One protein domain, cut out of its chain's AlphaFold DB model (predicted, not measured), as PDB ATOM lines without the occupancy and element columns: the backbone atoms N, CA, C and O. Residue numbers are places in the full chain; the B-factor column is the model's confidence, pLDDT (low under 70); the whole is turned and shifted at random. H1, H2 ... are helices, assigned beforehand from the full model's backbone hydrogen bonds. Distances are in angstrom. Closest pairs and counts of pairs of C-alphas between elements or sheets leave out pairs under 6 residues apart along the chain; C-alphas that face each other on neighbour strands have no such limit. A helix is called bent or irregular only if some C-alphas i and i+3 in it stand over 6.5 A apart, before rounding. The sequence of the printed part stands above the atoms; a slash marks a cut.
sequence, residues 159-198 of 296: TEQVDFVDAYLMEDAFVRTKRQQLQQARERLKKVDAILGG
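This is residues 159 to 198 of the 296 residues of the protein "Hypothetical protein" of Rotaria socialis (UniProt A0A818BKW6). One long, lone helix, H2, makes most of the length, and a short helix, H1, stands off its first end across a tight link, giving a wide, uneven V with no core between the arms. The printed part has 40 residues, with two named helices in the order H1, H2 and no named strand, and is all helix. It is extended, with a radius of gyration of the C-alphas of 16.7 A, and spans 51 by 19 by 8 A.

H2, residues 173 to 195, and H1, residues 162 to 169, are apart, joined by a tight link of 3 residues. Every O i to N i+4 pair is within hydrogen-bond range in H2, and 3 of 4 in H1. H1 is only just irregular: C-alphas 162 and 165 are 6.8 A apart.

H2 is 32.8 A long, from C-alpha 173 at (140.925, 103.234, 147.142) to C-alpha 195 at (169.882, 108.159, 132.445). H1 is 11.7 A long and begins with C-alpha 162 at (141.863, 105.376, 166.915).

The C-alphas farthest apart, of Glu 160 and Leu 196, are 51.6 A apart. Residues 159 to 198 stand free. The printed part has no cut. Its mean pLDDT is 73.0, with residues 159 to 173 and 197 to 198 under 70.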
ATOM      1  N   THR A 159     139.022 110.774 171.056       55.81
ATOM      2  CA  THR A 159     140.100 110.187 170.245       55.81
ATOM      3  C   THR A 159     140.318 108.702 170.542       55.81
ATOM      4  O   THR A 159     141.169 108.075 169.923       55.81
ATOM      5  N   GLU A 160     139.554 108.121 171.474       49.88
ATOM      6  CA  GLU A 160     139.601 106.693 171.816       49.88
ATOM      7  C   GLU A 160     139.131 105.791 170.667       49.88
ATOM      8  O   GLU A 160     139.512 104.624 170.610       49.88
ATOM      9  N   GLN A 161     138.397 106.333 169.689       47.34
ATOM     10  CA  GLN A 161     138.347 105.728 168.363       47.34
ATOM     11  C   GLN A 161     139.606 106.139 167.606       47.34
ATOM     12  O   GLN A 161     139.619 107.122 166.867       47.34
ATOM     13  N   VAL A 162     140.665 105.351 167.773       46.66
ATOM     14  CA  VAL A 162     141.863 105.376 166.915       46.66
ATOM     15  C   VAL A 162     141.474 105.260 165.422       46.66
ATOM     16  O   VAL A 162     142.188 105.755 164.561       46.66
ATOM     17  N   ASP A 163     140.265 104.766 165.130       54.00
ATOM     18  CA  ASP A 163     139.637 104.729 163.807       54.00
ATOM     19  C   ASP A 163     138.980 106.037 163.325       54.00
ATOM     20  O   ASP A 163     138.601 106.106 162.166       54.00
ATOM     21  N   PHE A 164     138.786 107.089 164.129       55.69
ATOM     22  CA  PHE A 164     138.067 108.288 163.651       55.69
ATOM     23  C   PHE A 164     138.875 109.057 162.596       55.69
ATOM     24  O   PHE A 164     138.366 109.446 161.544       55.69
ATOM     25  N   VAL A 165     140.161 109.259 162.878       56.53
ATOM     26  CA  VAL A 165     141.094 109.916 161.959       56.53
ATOM     27  C   VAL A 165     141.360 109.003 160.765       56.53
ATOM     28  O   VAL A 165     141.298 109.466 159.631       56.53
ATOM     29  N   ASP A 166     141.550 107.705 160.995       56.16
ATOM     30  CA  ASP A 166     141.807 106.753 159.918       56.16
ATOM     31  C   ASP A 166     140.571 106.509 159.038       56.16
ATOM     32  O   ASP A 166     140.709 106.475 157.825       56.16
ATOM     33  N   ALA A 167     139.347 106.459 159.563       60.34
ATOM     34  CA  ALA A 167     138.133 106.265 158.761       60.34
ATOM     35  C   ALA A 167     137.775 107.492 157.907       60.34
ATOM     36  O   ALA A 167     137.365 107.343 156.753       60.34
ATOM     37  N   TYR A 168     137.944 108.710 158.439       56.38
ATOM     38  CA  TYR A 168     137.602 109.944 157.721       56.38
ATOM     39  C   TYR A 168     138.745 110.485 156.850       56.38
ATOM     40  O   TYR A 168     138.473 111.096 155.813       56.38
ATOM     41  N   LEU A 169     140.009 110.246 157.225       63.09
ATOM     42  CA  LEU A 169     141.184 110.601 156.419       63.09
ATOM     43  C   LEU A 169     141.689 109.443 155.548       63.09
ATOM     44  O   LEU A 169     142.606 109.669 154.755       63.09
ATOM     45  N   MET A 170     141.118 108.230 155.642       63.28
ATOM     46  CA  MET A 170     141.474 107.155 154.717       63.28
ATOM     47  C   MET A 170     141.207 107.629 153.299       63.28
ATOM     48  O   MET A 170     140.092 108.015 152.927       63.28
ATOM     49  N   GLU A 171     142.260 107.601 152.497       61.94
ATOM     50  CA  GLU A 171     142.133 107.860 151.081       61.94
ATOM     51  C   GLU A 171     141.223 106.841 150.435       61.94
ATOM     52  O   GLU A 171     141.269 105.649 150.733       61.94
ATOM     53  N   ASP A 172     140.402 107.345 149.523       69.12
ATOM     54  CA  ASP A 172     139.592 106.488 148.687       69.12
ATOM     55  C   ASP A 172     140.501 105.534 147.896       69.12
ATOM     56  O   ASP A 172     141.577 105.937 147.434       69.12
ATOM     57  N   ALA A 173     140.087 104.275 147.741       68.62
ATOM     58  CA  ALA A 173     140.925 103.234 147.142       68.62
ATOM     59  C   ALA A 173     141.388 103.637 145.731       68.62
ATOM     60  O   ALA A 173     142.546 103.448 145.364       68.62
ATOM     61  N   PHE A 174     140.510 104.305 144.979       74.00
ATOM     62  CA  PHE A 174     140.816 104.873 143.670       74.00
ATOM     63  C   PHE A 174     141.926 105.937 143.718       74.00
ATOM     64  O   PHE A 174     142.858 105.915 142.910       74.00
ATOM     65  N   VAL A 175     141.861 106.860 144.683       76.31
ATOM     66  CA  VAL A 175     142.849 107.940 144.848       76.31
ATOM     67  C   VAL A 175     144.201 107.368 145.266       76.31
ATOM     68  O   VAL A 175     145.229 107.777 144.720       76.31
ATOM     69  N   ARG A 176     144.205 106.378 146.166       79.12
ATOM     70  CA  ARG A 176     145.417 105.670 146.596       79.12
ATOM     71  C   ARG A 176     146.109 104.987 145.412       79.12
ATOM     72  O   ARG A 176     147.305 105.197 145.205       79.12
ATOM     73  N   THR A 177     145.366 104.243 144.596       80.62
ATOM     74  CA  THR A 177     145.910 103.549 143.418       80.62
ATOM     75  C   THR A 177     146.428 104.535 142.373       80.62
ATOM     76  O   THR A 177     147.543 104.381 141.873       80.62
ATOM     77  N   LYS A 178     145.677 105.607 142.090       83.31
ATOM     78  CA  LYS A 178     146.106 106.658 141.156       83.31
ATOM     79  C   LYS A 178     147.378 107.362 141.634       83.31
ATOM     80  O   LYS A 178     148.284 107.601 140.835       83.31
ATOM     81  N   ARG A 179     147.488 107.660 142.933       83.25
ATOM     82  CA  ARG A 179     148.716 108.210 143.521       83.25
ATOM     83  C   ARG A 179     149.880 107.244 143.342       83.25
ATOM     84  O   ARG A 179     150.938 107.676 142.900       83.25
ATOM     85  N   GLN A 180     149.690 105.962 143.641       87.75
ATOM     86  CA  GLN A 180     150.742 104.957 143.506       87.75
ATOM     87  C   GLN A 180     151.225 104.837 142.054       87.75
ATOM     88  O   GLN A 180     152.430 104.833 141.811       87.75
ATOM     89  N   GLN A 181     150.309 104.838 141.081       86.88
ATOM     90  CA  GLN A 181     150.644 104.848 139.653       86.88
ATOM     91  C   GLN A 181     151.429 106.103 139.250       86.88
ATOM     92  O   GLN A 181     152.452 106.000 138.575       86.88
ATOM     93  N   LEU A 182     151.001 107.288 139.695       89.56
ATOM     94  CA  LEU A 182     151.711 108.544 139.431       89.56
ATOM     95  C   LEU A 182     153.089 108.581 140.096       89.56
ATOM     96  O   LEU A 182     154.036 109.118 139.531       89.56
ATOM     97  N   GLN A 183     153.221 107.997 141.282       90.81
ATOM     98  CA  GLN A 183     154.474 107.933 142.021       90.81
ATOM     99  C   GLN A 183     155.458 106.974 141.344       90.81
ATOM    100  O   GLN A 183     156.610 107.342 141.124       90.81
ATOM    101  N   GLN A 184     154.979 105.818 140.881       90.94
ATOM    102  CA  GLN A 184     155.754 104.912 140.034       90.94
ATOM    103  C   GLN A 184     156.153 105.572 138.707       90.94
ATOM    104  O   GLN A 184     157.301 105.455 138.283       90.94
ATOM    105  N   ALA A 185     155.241 106.298 138.053       89.25
ATOM    106  CA  ALA A 185     155.540 107.033 136.824       89.25
ATOM    107  C   ALA A 185     156.592 108.125 137.062       89.25
ATOM    108  O   ALA A 185     157.535 108.252 136.286       89.25
ATOM    109  N   ARG A 186     156.489 108.861 138.173       91.25
ATOM    110  CA  ARG A 186     157.469 109.870 138.584       91.25
ATOM    111  C   ARG A 186     158.834 109.256 138.870       91.25
ATOM    112  O   ARG A 186     159.842 109.823 138.469       91.25
ATOM    113  N   GLU A 187     158.890 108.112 139.544       91.88
ATOM    114  CA  GLU A 187     160.148 107.399 139.780       91.88
ATOM    115  C   GLU A 187     160.776 106.899 138.482       91.88
ATOM    116  O   GLU A 187     161.989 107.012 138.309       91.88
ATOM    117  N   ARG A 188     159.965 106.390 137.546       87.44
ATOM    118  CA  ARG A 188     160.428 106.009 136.205       87.44
ATOM    119  C   ARG A 188     160.966 107.216 135.446       87.44
ATOM    120  O   ARG A 188     162.076 107.140 134.941       87.44
ATOM    121  N   LEU A 189     160.240 108.332 135.435       86.56
ATOM    122  CA  LEU A 189     160.680 109.587 134.818       86.56
ATOM    123  C   LEU A 189     161.973 110.106 135.448       86.56
ATOM    124  O   LEU A 189     162.884 110.476 134.726       86.56
ATOM    125  N   LYS A 190     162.103 110.055 136.778       87.88
ATOM    126  CA  LYS A 190     163.330 110.447 137.483       87.88
ATOM    127  C   LYS A 190     164.515 109.545 137.126       87.88
ATOM    128  O   LYS A 190     165.636 110.025 137.010       87.88
ATOM    129  N   LYS A 191     164.282 108.241 136.948       86.19
ATOM    130  CA  LYS A 191     165.306 107.301 136.468       86.19
ATOM    131  C   LYS A 191     165.684 107.593 135.017       86.19
ATOM    132  O   LYS A 191     166.863 107.594 134.702       86.19
ATOM    133  N   VAL A 192     164.706 107.874 134.160       84.06
ATOM    134  CA  VAL A 192     164.923 108.231 132.751       84.06
ATOM    135  C   VAL A 192     165.688 109.551 132.625       84.06
ATOM    136  O   VAL A 192     166.639 109.605 131.863       84.06
ATOM    137  N   ASP A 193     165.360 110.565 133.422       81.25
ATOM    138  CA  ASP A 193     166.070 111.851 133.494       81.25
ATOM    139  C   ASP A 193     167.513 111.698 134.016       81.25
ATOM    140  O   ASP A 193     168.454 112.289 133.488       81.25
ATOM    141  N   ALA A 194     167.724 110.814 134.996       79.06
ATOM    142  CA  ALA A 194     169.064 110.460 135.466       79.06
ATOM    143  C   ALA A 194     169.890 109.699 134.406       79.06
ATOM    144  O   ALA A 194     171.106 109.861 134.360       79.06
ATOM    145  N   ILE A 195     169.243 108.893 133.553       76.50
ATOM    146  CA  ILE A 195     169.882 108.159 132.445       76.50
ATOM    147  C   ILE A 195     170.162 109.082 131.251       76.50
ATOM    148  O   ILE A 195     171.237 109.005 130.663       76.50
ATOM    149  N   LEU A 196     169.228 109.978 130.916       73.62
ATOM    150  CA  LEU A 196     169.397 111.043 129.915       73.62
ATOM    151  C   LEU A 196     170.372 112.135 130.385       73.62
ATOM    152  O   LEU A 196     170.754 113.010 129.609       73.62
ATOM    153  N   GLY A 197     170.814 112.044 131.640       61.22
ATOM    154  CA  GLY A 197     171.977 112.738 132.156       61.22
ATOM    155  C   GLY A 197     171.770 114.238 132.253       61.22
ATOM    156  O   GLY A 197     172.517 114.964 131.616       61.22
ATOM    157  N   GLY A 198     170.785 114.709 133.031       57.97
ATOM    158  CA  GLY A 198     170.733 116.098 133.526       57.97
ATOM    159  C   GLY A 198     171.056 117.179 132.483       57.97
ATOM    160  O   GLY A 198     171.733 118.162 132.783       57.97
TER     161      GLY A 198